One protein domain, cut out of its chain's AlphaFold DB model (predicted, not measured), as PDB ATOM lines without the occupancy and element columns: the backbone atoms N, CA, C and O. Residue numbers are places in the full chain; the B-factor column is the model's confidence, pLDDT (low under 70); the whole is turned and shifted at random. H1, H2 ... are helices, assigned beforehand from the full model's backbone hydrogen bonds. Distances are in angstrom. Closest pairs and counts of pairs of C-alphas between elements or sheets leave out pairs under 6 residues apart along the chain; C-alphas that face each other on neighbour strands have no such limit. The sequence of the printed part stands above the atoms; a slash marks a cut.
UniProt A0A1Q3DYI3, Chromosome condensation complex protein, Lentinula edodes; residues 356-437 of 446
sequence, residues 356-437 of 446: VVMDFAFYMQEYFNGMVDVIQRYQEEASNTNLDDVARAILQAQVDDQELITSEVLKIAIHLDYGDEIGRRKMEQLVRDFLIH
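AT A GLANCE: This is residues 356 to 437 of the 446 residues of the protein "Chromosome condensation complex protein" of Lentinula edodes (UniProt A0A1Q3DYI3). The model is a rod-shaped, long helical hairpin, with H1 and H2 side by side and running opposite ways, and a shorter helix, H3, packed along the first part of H1. H1 is in touch with both other helices, while H2 and H3 stay apart; residues 385 to 390 stick out at one end of the rod. The printed part has 82 residues with three named helices, in the order H1, H2, H3 along the chain, and no named strand; the class is all helix. The whole is loose, with a radius of gyration of the C-alphas of 15.7 A, and the C-alphas span 52 by 20 by 16 A.

IN THESE COORDINATES: Start with the longest helix, H1, residues 357 to 382: find C-alpha 357 at (33.013, 53.304, -22.725), and from there the helix runs 36.7 A to C-alpha 382 at (64.869, 47.179, -39.961). Next look at H2, residues 389 to 413, which is 36.1 A from first to last C-alpha; x falls from 68.441 at C-alpha 389 to 34.697 at C-alpha 413. Then find H3, residues 421 to 435, 21.2 A long, which ends with C-alpha 435 at (41.152, 54.534, -39.938).

HOW THE PARTS SIT: Begin at H1 and look toward H2: the two touch, and their closest C-alphas, those of Met 371 and Gln 402, are 5.2 A apart. Their lines stand at a shallow tilt of 20 degrees, they run opposite ways, and they form a helical hairpin. Now look from H1 toward H3: these touch too, H1 with residues 357 to 368 alone, and the closest C-alphas, those of Met 358 and Gly 423, are 4.2 A apart. H1 and H3 run the same way at a shallow tilt of 15 degrees. H2 and H3 are apart, with no C-alpha of the one within 8 A of the other. Along the backbones of H1, H2 and H3, every O i to N i+4 pair is within hydrogen-bond range.

THE WHOLE: The C-alphas farthest apart, those of Asn 386 and Gly 419, are 52.7 A from each other, and both lie in links between helices. Residues 385 to 390, of which 389 and 390 belong to H2, stand free. The links from H1 to H2, of 6 residues, and from H2 to H3, of 7 residues, are short but not tight. The printed part has no cut from residue 356 to residue 437. In the B-factor column you will find a mean pLDDT of 91.8 over the printed part, and no printed residue is under 70.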
ATOM      1  N   VAL A 356      33.898  51.705 -18.189       88.75
ATOM      2  CA  VAL A 356      32.899  52.469 -18.945       88.75
ATOM      3  C   VAL A 356      33.471  52.825 -20.323       88.75
ATOM      4  O   VAL A 356      34.678  52.993 -20.475       88.75
ATOM      5  N   VAL A 357      32.611  52.998 -21.334       91.81
ATOM      6  CA  VAL A 357      33.013  53.304 -22.725       91.81
ATOM      7  C   VAL A 357      34.030  54.442 -22.828       91.81
ATOM      8  O   VAL A 357      34.923  54.384 -23.670       91.81
ATOM      9  N   MET A 358      33.907  55.475 -21.991       92.25
ATOM     10  CA  MET A 358      34.865  56.580 -21.961       92.25
ATOM     11  C   MET A 358      36.271  56.124 -21.551       92.25
ATOM     12  O   MET A 358      37.222  56.426 -22.267       92.25
ATOM     13  N   ASP A 359      36.395  55.378 -20.455       92.00
ATOM     14  CA  ASP A 359      37.675  54.840 -19.982       92.00
ATOM     15  C   ASP A 359      38.242  53.831 -20.988       92.00
ATOM     16  O   ASP A 359      39.414  53.904 -21.353       92.00
ATOM     17  N   PHE A 360      37.383  52.970 -21.546       93.62
ATOM     18  CA  PHE A 360      37.769  52.035 -22.603       93.62
ATOM     19  C   PHE A 360      38.316  52.751 -23.845       93.62
ATOM     20  O   PHE A 360      39.287  52.294 -24.443       93.62
ATOM     21  N   ALA A 361      37.741  53.898 -24.228       94.25
ATOM     22  CA  ALA A 361      38.258  54.696 -25.336       94.25
ATOM     23  C   ALA A 361      39.673  55.229 -25.060       94.25
ATOM     24  O   ALA A 361      40.469  55.317 -25.992       94.25
ATOM     25  N   PHE A 362      40.010  55.564 -23.809       94.62
ATOM     26  CA  PHE A 362      41.379  55.941 -23.450       94.62
ATOM     27  C   PHE A 362      42.331  54.746 -23.537       94.62
ATOM     28  O   PHE A 362      43.358  54.867 -24.195       94.62
ATOM     29  N   TYR A 363      41.973  53.581 -22.985       95.31
ATOM     30  CA  TYR A 363      42.810  52.377 -23.101       95.31
ATOM     31  C   TYR A 363      43.054  51.981 -24.558       95.31
ATOM     32  O   TYR A 363      44.185  51.734 -24.964       95.31
ATOM     33  N   MET A 364      42.003  51.994 -25.378       95.00
ATOM     34  CA  MET A 364      42.109  51.703 -26.803       95.00
ATOM     35  C   MET A 364      43.013  52.712 -27.535       95.00
ATOM     36  O   MET A 364      43.756  52.322 -28.432       95.00
ATOM     37  N   GLN A 365      42.970  53.994 -27.153       95.75
ATOM     38  CA  GLN A 365      43.873  55.020 -27.682       95.75
ATOM     39  C   GLN A 365      45.334  54.757 -27.298       95.75
ATOM     40  O   GLN A 365      46.201  54.853 -28.164       95.75
ATOM     41  N   GLU A 366      45.604  54.397 -26.043       96.69
ATOM     42  CA  GLU A 366      46.956  54.068 -25.575       96.69
ATOM     43  C   GLU A 366      47.541  52.863 -26.325       96.69
ATOM     44  O   GLU A 366      48.660  52.950 -26.829       96.69
ATOM     45  N   TYR A 367      46.777  51.775 -26.486       96.50
ATOM     46  CA  TYR A 367      47.243  50.596 -27.228       96.50
ATOM     47  C   TYR A 367      47.490  50.887 -28.707       96.50
ATOM     48  O   TYR A 367      48.510  50.470 -29.250       96.50
ATOM     49  N   PHE A 368      46.609  51.659 -29.349       95.69
ATOM     50  CA  PHE A 368      46.810  52.052 -30.741       95.69
ATOM     51  C   PHE A 368      48.084  52.886 -30.926       95.69
ATOM     52  O   PHE A 368      48.882  52.598 -31.816       95.69
ATOM     53  N   ASN A 369      48.300  53.889 -30.069       95.88
ATOM     54  CA  ASN A 369      49.510  54.710 -30.110       95.88
ATOM     55  C   ASN A 369      50.765  53.861 -29.856       95.88
ATOM     56  O   ASN A 369      51.738  53.970 -30.595       95.88
ATOM     57  N   GLY A 370      50.723  52.970 -28.859       95.50
ATOM     58  CA  GLY A 370      51.824  52.056 -28.561       95.50
ATOM     59  C   GLY A 370      52.161  51.132 -29.734       95.50
ATOM     60  O   GLY A 370      53.335  50.945 -30.048       95.50
ATOM     61  N   MET A 371      51.148  50.606 -30.429       95.81
ATOM     62  CA  MET A 371      51.326  49.814 -31.647       95.81
ATOM     63  C   MET A 371      52.008  50.630 -32.755       95.81
ATOM     64  O   MET A 371      52.991  50.160 -33.329       95.81
ATOM     65  N   VAL A 372      51.545  51.857 -33.017       95.38
ATOM     66  CA  VAL A 372      52.166  52.765 -34.000       95.38
ATOM     67  C   VAL A 372      53.633  53.036 -33.650       95.38
ATOM     68  O   VAL A 372      54.500  52.878 -34.508       95.38
ATOM     69  N   ASP A 373      53.935  53.352 -32.389       95.38
ATOM     70  CA  ASP A 373      55.304  53.609 -31.924       95.38
ATOM     71  C   ASP A 373      56.228  52.395 -32.128       95.38
ATOM     72  O   ASP A 373      57.428  52.538 -32.370       95.38
ATOM     73  N   VAL A 374      55.706  51.174 -31.989       94.62
ATOM     74  CA  VAL A 374      56.481  49.935 -32.183       94.62
ATOM     75  C   VAL A 374      56.685  49.651 -33.672       94.62
ATOM     76  O   VAL A 374      57.793  49.293 -34.067       94.62
ATOM     77  N   ILE A 375      55.661  49.869 -34.503       93.12
ATOM     78  CA  ILE A 375      55.748  49.733 -35.965       93.12
ATOM     79  C   ILE A 375      56.779  50.711 -36.534       93.12
ATOM     80  O   ILE A 375      57.648  50.303 -37.305       93.12
ATOM     81  N   GLN A 376      56.730  51.981 -36.130       93.06
ATOM     82  CA  GLN A 376      57.673  52.999 -36.596       93.06
ATOM     83  C   GLN A 376      59.108  52.657 -36.185       93.06
ATOM     84  O   GLN A 376      60.003  52.653 -37.031       93.06
ATOM     85  N   ARG A 377      59.326  52.250 -34.926       91.88
ATOM     86  CA  ARG A 377      60.641  51.769 -34.469       91.88
ATOM     87  C   ARG A 377      61.133  50.569 -35.273       91.88
ATOM     88  O   ARG A 377      62.291  50.546 -35.680       91.88
ATOM     89  N   TYR A 378      60.265  49.597 -35.555       90.94
ATOM     90  CA  TYR A 378      60.617  48.461 -36.404       90.94
ATOM     91  C   TYR A 378      61.046  48.917 -37.803       90.94
ATOM     92  O   TYR A 378      62.073  48.463 -38.296       90.94
ATOM     93  N   GLN A 379      60.307  49.826 -38.444       89.75
ATOM     94  CA  GLN A 379      60.636  50.326 -39.784       89.75
ATOM     95  C   GLN A 379      61.979  51.080 -39.813       89.75
ATOM     96  O   GLN A 379      62.785  50.896 -40.736       89.75
ATOM     97  N   GLU A 380      62.244  51.900 -38.793       90.06
ATOM     98  CA  GLU A 380      63.505  52.628 -38.627       90.06
ATOM     99  C   GLU A 380      64.690  51.672 -38.430       90.06
ATOM    100  O   GLU A 380      65.712  51.784 -39.114       90.06
ATOM    101  N   GLU A 381      64.551  50.695 -37.532       87.62
ATOM    102  CA  GLU A 381      65.621  49.759 -37.181       87.62
ATOM    103  C   GLU A 381      65.836  48.671 -38.244       87.62
ATOM    104  O   GLU A 381      66.979  48.316 -38.536       87.62
ATOM    105  N   ALA A 382      64.777  48.180 -38.894       82.06
ATOM    106  CA  ALA A 382      64.869  47.179 -39.961       82.06
ATOM    107  C   ALA A 382      65.582  47.709 -41.215       82.06
ATOM    108  O   ALA A 382      66.143  46.930 -41.990       82.06
ATOM    109  N   SER A 383      65.618  49.033 -41.394       82.31
ATOM    110  CA  SER A 383      66.386  49.697 -42.452       82.31
ATOM    111  C   SER A 383      67.906  49.649 -42.211       82.31
ATOM    112  O   SER A 383      68.693  49.928 -43.120       82.31
ATOM    113  N   ASN A 384      68.352  49.276 -41.005       85.00
ATOM    114  CA  ASN A 384      69.762  49.117 -40.668       85.00
ATOM    115  C   ASN A 384      70.290  47.744 -41.121       85.00
ATOM    116  O   ASN A 384      70.005  46.711 -40.519       85.00
ATOM    117  N   THR A 385      71.146  47.728 -42.146       75.12
ATOM    118  CA  THR A 385      71.722  46.494 -42.717       75.12
ATOM    119  C   THR A 385      72.645  45.726 -41.766       75.12
ATOM    120  O   THR A 385      73.029  44.604 -42.079       75.12
ATOM    121  N   ASN A 386      73.030  46.324 -40.634       83.62
ATOM    122  CA  ASN A 386      73.858  45.685 -39.609       83.62
ATOM    123  C   ASN A 386      73.036  45.038 -38.484       83.62
ATOM    124  O   ASN A 386      73.630  44.497 -37.552       83.62
ATOM    125  N   LEU A 387      71.703  45.125 -38.531       84.62
ATOM    126  CA  LEU A 387      70.844  44.465 -37.556       84.62
ATOM    127  C   LEU A 387      70.893  42.953 -37.787       84.62
ATOM    128  O   LEU A 387      70.582  42.479 -38.885       84.62
ATOM    129  N   ASP A 388      71.298  42.208 -36.761       88.75
ATOM    130  CA  ASP A 388      71.300  40.753 -36.829       88.75
ATOM    131  C   ASP A 388      69.868  40.186 -36.876       88.75
ATOM    132  O   ASP A 388      68.882  40.848 -36.531       88.75
ATOM    133  N   ASP A 389      69.746  38.946 -37.348       88.69
ATOM    134  CA  ASP A 389      68.441  38.313 -37.553       88.69
ATOM    135  C   ASP A 389      67.693  38.051 -36.233       88.69
ATOM    136  O   ASP A 389      66.463  38.008 -36.230       88.69
ATOM    137  N   VAL A 390      68.406  37.924 -35.106       90.06
ATOM    138  CA  VAL A 390      67.802  37.706 -33.782       90.06
ATOM    139  C   VAL A 390      67.139  38.987 -33.289       90.06
ATOM    140  O   VAL A 390      65.983  38.962 -32.873       90.06
ATOM    141  N   ALA A 391      67.832  40.120 -33.382       89.19
ATOM    142  CA  ALA A 391      67.298  41.430 -33.049       89.19
ATOM    143  C   ALA A 391      66.104  41.779 -33.945       89.19
ATOM    144  O   ALA A 391      65.075  42.230 -33.442       89.19
ATOM    145  N   ARG A 392      66.182  41.475 -35.251       88.81
ATOM    146  CA  ARG A 392      65.040  41.644 -36.164       88.81
ATOM    147  C   ARG A 392      63.834  40.797 -35.738       88.81
ATOM    148  O   ARG A 392      62.714  41.298 -35.756       88.81
ATOM    149  N   ALA A 393      64.052  39.544 -35.334       90.38
ATOM    150  CA  ALA A 393      62.981  38.669 -34.855       90.38
ATOM    151  C   ALA A 393      62.349  39.171 -33.544       90.38
ATOM    152  O   ALA A 393      61.132  39.098 -33.396       90.38
ATOM    153  N   ILE A 394      63.143  39.724 -32.621       90.81
ATOM    154  CA  ILE A 394      62.638  40.319 -31.372       90.81
ATOM    155  C   ILE A 394      61.763  41.542 -31.666       90.81
ATOM    156  O   ILE A 394      60.674  41.652 -31.109       90.81
ATOM    157  N   LEU A 395      62.207  42.445 -32.546       90.50
ATOM    158  CA  LEU A 395      61.407  43.612 -32.930       90.50
ATOM    159  C   LEU A 395      60.109  43.195 -33.631       90.50
ATOM    160  O   LEU A 395      59.056  43.753 -33.339       90.50
ATOM    161  N   GLN A 396      60.167  42.190 -34.512       90.94
ATOM    162  CA  GLN A 396      58.967  41.649 -35.155       90.94
ATOM    163  C   GLN A 396      57.990  41.075 -34.124       90.94
ATOM    164  O   GLN A 396      56.804  41.372 -34.195       90.94
ATOM    165  N   ALA A 397      58.478  40.313 -33.140       90.75
ATOM    166  CA  ALA A 397      57.634  39.777 -32.075       90.75
ATOM    167  C   ALA A 397      56.965  40.894 -31.251       90.75
ATOM    168  O   ALA A 397      55.793  40.785 -30.919       90.75
ATOM    169  N   GLN A 398      57.668  42.003 -30.985       92.62
ATOM    170  CA  GLN A 398      57.075  43.162 -30.305       92.62
ATOM    171  C   GLN A 398      55.961  43.820 -31.125       92.62
ATOM    172  O   GLN A 398      54.942  44.211 -30.552       92.62
ATOM    173  N   VAL A 399      56.148  43.955 -32.445       93.31
ATOM    174  CA  VAL A 399      55.091  44.428 -33.354       93.31
ATOM    175  C   VAL A 399      53.902  43.474 -33.284       93.31
ATOM    176  O   VAL A 399      52.783  43.915 -33.038       93.31
ATOM    177  N   ASP A 400      54.149  42.173 -33.425       92.06
ATOM    178  CA  ASP A 400      53.111  41.144 -33.442       92.06
ATOM    179  C   ASP A 400      52.293  41.116 -32.138       92.06
ATOM    180  O   ASP A 400      51.064  41.027 -32.186       92.06
ATOM    181  N   ASP A 401      52.952  41.246 -30.983       93.50
ATOM    182  CA  ASP A 401      52.298  41.307 -29.673       93.50
ATOM    183  C   ASP A 401      51.396  42.542 -29.557       93.50
ATOM    184  O   ASP A 401      50.245  42.437 -29.131       93.50
ATOM    185  N   GLN A 402      51.883  43.718 -29.963       94.69
ATOM    186  CA  GLN A 402      51.127  44.973 -29.866       94.69
ATOM    187  C   GLN A 402      49.970  45.037 -30.864       94.69
ATOM    188  O   GLN A 402      48.889  45.525 -30.521       94.69
ATOM    189  N   GLU A 403      50.151  44.487 -32.065       93.44
ATOM    190  CA  GLU A 403      49.073  44.291 -33.032       93.44
ATOM    191  C   GLU A 403      47.981  43.377 -32.468       93.44
ATOM    192  O   GLU A 403      46.792  43.687 -32.582       93.44
ATOM    193  N   LEU A 404      48.365  42.266 -31.829       93.25
ATOM    194  CA  LEU A 404      47.415  41.330 -31.239       93.25
ATOM    195  C   LEU A 404      46.647  41.970 -30.078       93.25
ATOM    196  O   LEU A 404      45.419  41.931 -30.086       93.25
ATOM    197  N   ILE A 405      47.333  42.612 -29.128       95.31
ATOM    198  CA  ILE A 405      46.687  43.299 -27.995       95.31
ATOM    199  C   ILE A 405      45.690  44.345 -28.507       95.31
ATOM    200  O   ILE A 405      44.520  44.332 -28.119       95.31
ATOM    201  N   THR A 406      46.125  45.205 -29.433       95.00
ATOM    202  CA  THR A 406      45.277  46.255 -30.016       95.00
ATOM    203  C   THR A 406      44.067  45.655 -30.736       95.00
ATOM    204  O   THR A 406      42.944  46.131 -30.565       95.00
ATOM    205  N   SER A 407      44.260  44.572 -31.494       93.00
ATOM    206  CA  SER A 407      43.186  43.855 -32.190       93.00
ATOM    207  C   SER A 407      42.167  43.243 -31.225       93.00
ATOM    208  O   SER A 407      40.960  43.398 -31.425       93.00
ATOM    209  N   GLU A 408      42.610  42.589 -30.150       93.75
ATOM    210  CA  GLU A 408      41.713  41.997 -29.152       93.75
ATOM    211  C   GLU A 408      40.909  43.074 -28.401       93.75
ATOM    212  O   GLU A 408      39.695  42.928 -28.238       93.75
ATOM    213  N   VAL A 409      41.536  44.204 -28.049       94.12
ATOM    214  CA  VAL A 409      40.858  45.372 -27.455       94.12
ATOM    215  C   VAL A 409      39.825  45.966 -28.424       94.12
ATOM    216  O   VAL A 409      38.684  46.228 -28.039       94.12
ATOM    217  N   LEU A 410      40.161  46.117 -29.709       93.44
ATOM    218  CA  LEU A 410      39.216  46.585 -30.732       93.44
ATOM    219  C   LEU A 410      38.021  45.634 -30.903       93.44
ATOM    220  O   LEU A 410      36.886  46.087 -31.066       93.44
ATOM    221  N   LYS A 411      38.240  44.314 -30.831       92.31
ATOM    222  CA  LYS A 411      37.164  43.311 -30.902       92.31
ATOM    223  C   LYS A 411      36.191  43.417 -29.723       92.31
ATOM    224  O   LYS A 411      35.002  43.163 -29.910       92.31
ATOM    225  N   ILE A 412      36.654  43.820 -28.536       91.88
ATOM    226  CA  ILE A 412      35.777  44.098 -27.384       91.88
ATOM    227  C   ILE A 412      34.883  45.310 -27.667       91.88
ATOM    228  O   ILE A 412      33.684  45.256 -27.390       91.88
ATOM    229  N   ALA A 413      35.431  46.371 -28.276       92.12
ATOM    230  CA  ALA A 413      34.697  47.610 -28.546       92.12
ATOM    231  C   ALA A 413      33.387  47.376 -29.323       92.12
ATOM    232  O   ALA A 413      32.374  48.008 -29.037       92.12
ATOM    233  N   ILE A 414      33.367  46.398 -30.236       89.56
ATOM    234  CA  ILE A 414      32.186  46.009 -31.034       89.56
ATOM    235  C   ILE A 414      30.976  45.651 -30.155       89.56
ATOM    236  O   ILE A 414      29.828  45.797 -30.580       89.56
ATOM    237  N   HIS A 415      31.222  45.168 -28.941       86.06
ATOM    238  CA  HIS A 415      30.202  44.631 -28.053       86.06
ATOM    239  C   HIS A 415      29.926  45.506 -26.819       86.06
ATOM    240  O   HIS A 415      29.117  45.114 -25.977       86.06
ATOM    241  N   LEU A 416      30.561  46.679 -26.705       88.31
ATOM    242  CA  LEU A 416      30.320  47.617 -25.604       88.31
ATOM    243  C   LEU A 416      28.913  48.235 -25.658       88.31
ATOM    244  O   LEU A 416      28.313  48.397 -26.723       88.31
ATOM    245  N   ASP A 417      28.405  48.636 -24.490       85.69
ATOM    246  CA  ASP A 417      27.149  49.378 -24.379       85.69
ATOM    247  C   ASP A 417      27.369  50.879 -24.617       85.69
ATOM    248  O   ASP A 417      27.833  51.617 -23.749       85.69
ATOM    249  N   TYR A 418      26.987  51.344 -25.805       89.38
ATOM    250  CA  TYR A 418      27.085  52.742 -26.227       89.38
ATOM    251  C   TYR A 418      25.910  53.627 -25.775       89.38
ATOM    252  O   TYR A 418      25.638  54.655 -26.400       89.38
ATOM    253  N   GLY A 419      25.204  53.252 -24.702       86.00
ATOM    254  CA  GLY A 419      24.150  54.072 -24.102       86.00
ATOM    255  C   GLY A 419      24.626  55.439 -23.583       86.00
ATOM    256  O   GLY A 419      23.838  56.389 -23.571       86.00
ATOM    257  N   ASP A 420      25.902  55.571 -23.199       87.12
ATOM    258  CA  ASP A 420      26.509  56.863 -22.854       87.12
ATOM    259  C   ASP A 420      26.923  57.647 -24.111       87.12
ATOM    260  O   ASP A 420      27.870  57.301 -24.820       87.12
ATOM    261  N   GLU A 421      26.235  58.760 -24.362       91.06
ATOM    262  CA  GLU A 421      26.454  59.605 -25.537       91.06
ATOM    263  C   GLU A 421      27.849  60.250 -25.558       91.06
ATOM    264  O   GLU A 421      28.391  60.492 -26.640       91.06
ATOM    265  N   ILE A 422      28.447  60.537 -24.394       91.94
ATOM    266  CA  ILE A 422      29.768  61.179 -24.334       91.94
ATOM    267  C   ILE A 422      30.851  60.171 -24.734       91.94
ATOM    268  O   ILE A 422      31.626  60.444 -25.658       91.94
ATOM    269  N   GLY A 423      30.867  58.994 -24.104       92.75
ATOM    270  CA  GLY A 423      31.748  57.888 -24.474       92.75
ATOM    271  C   GLY A 423      31.567  57.469 -25.934       92.75
ATOM    272  O   GLY A 423      32.553  57.334 -26.660       92.75
ATOM    273  N   ARG A 424      30.319  57.369 -26.415       93.88
ATOM    274  CA  ARG A 424      30.011  57.028 -27.814       93.88
ATOM    275  C   ARG A 424      30.626  58.011 -28.811       93.88
ATOM    276  O   ARG A 424      31.229  57.577 -29.790       93.88
ATOM    277  N   ARG A 425      30.511  59.325 -28.580       94.38
ATOM    278  CA  ARG A 425      31.114  60.343 -29.466       94.38
ATOM    279  C   ARG A 425      32.636  60.288 -29.466       94.38
ATOM    280  O   ARG A 425      33.237  60.401 -30.531       94.38
ATOM    281  N   LYS A 426      33.252  60.108 -28.292       94.56
ATOM    282  CA  LYS A 426      34.711  59.960 -28.172       94.56
ATOM    283  C   LYS A 426      35.193  58.723 -28.930       94.56
ATOM    284  O   LYS A 426      36.146  58.836 -29.694       94.56
ATOM    285  N   MET A 427      34.513  57.588 -28.771       94.94
ATOM    286  CA  MET A 427      34.814  56.357 -29.503       94.94
ATOM    287  C   MET A 427      34.668  56.544 -31.019       94.94
ATOM    288  O   MET A 427      35.556  56.158 -31.770       94.94
ATOM    289  N   GLU A 428      33.577  57.172 -31.478       94.44
ATOM    290  CA  GLU A 428      33.348  57.425 -32.907       94.44
ATOM    291  C   GLU A 428      34.468  58.274 -33.521       94.44
ATOM    292  O   GLU A 428      34.964  57.952 -34.600       94.44
ATOM    293  N   GLN A 429      34.873  59.351 -32.842       95.56
ATOM    294  CA  GLN A 429      35.984  60.183 -33.292       95.56
ATOM    295  C   GLN A 429      37.290  59.383 -33.335       95.56
ATOM    296  O   GLN A 429      37.976  59.394 -34.352       95.56
ATOM    297  N   LEU A 430      37.590  58.643 -32.268       95.75
ATOM    298  CA  LEU A 430      38.825  57.875 -32.144       95.75
ATOM    299  C   LEU A 430      38.966  56.811 -33.245       95.75
ATOM    300  O   LEU A 430      40.013  56.709 -33.870       95.75
ATOM    301  N   VAL A 431      37.892  56.079 -33.554       94.19
ATOM    302  CA  VAL A 431      37.895  55.092 -34.647       94.19
ATOM    303  C   VAL A 431      38.122  55.760 -36.007       94.19
ATOM    304  O   VAL A 431      38.822  55.205 -36.850       94.19
ATOM    305  N   ARG A 432      37.567  56.958 -36.246       95.00
ATOM    306  CA  ARG A 432      37.838  57.712 -37.487       95.00
ATOM    307  C   ARG A 432      39.306  58.114 -37.589       95.00
ATOM    308  O   ARG A 432      39.862  58.000 -38.676       95.00
ATOM    309  N   ASP A 433      39.899  58.546 -36.480       94.69
ATOM    310  CA  ASP A 433      41.310  58.928 -36.414       94.69
ATOM    311  C   ASP A 433      42.224  57.713 -36.672       94.69
ATOM    312  O   ASP A 433      43.199  57.828 -37.411       94.69
ATOM    313  N   PHE A 434      41.871  56.526 -36.167       94.19
ATOM    314  CA  PHE A 434      42.607  55.285 -36.450       94.19
ATOM    315  C   PHE A 434      42.548  54.882 -37.926       94.19
ATOM    316  O   PHE A 434      43.561  54.510 -38.508       94.19
ATOM    317  N   LEU A 435      41.368  54.968 -38.550       92.38
ATOM    318  CA  LEU A 435      41.152  54.534 -39.938       92.38
ATOM    319  C   LEU A 435      41.899  55.375 -40.981       92.38
ATOM    320  O   LEU A 435      42.064  54.921 -42.113       92.38
ATOM    321  N   ILE A 436      42.304  56.598 -40.634       94.25
ATOM    322  CA  ILE A 436      43.088  57.478 -41.513       94.25
ATOM    323  C   ILE A 436      44.591  57.428 -41.211       94.25
ATOM    324  O   ILE A 436      45.355  58.105 -41.897       94.25
ATOM    325  N   HIS A 437      45.013  56.671 -40.194       93.00
ATOM    326  CA  HIS A 437      46.414  56.561 -39.807       93.00
ATOM    327  C   HIS A 437      47.186  55.689 -40.808       93.00
ATOM    328  O   HIS A 437      46.752  54.586 -41.138       93.00
TER     329      HIS A 437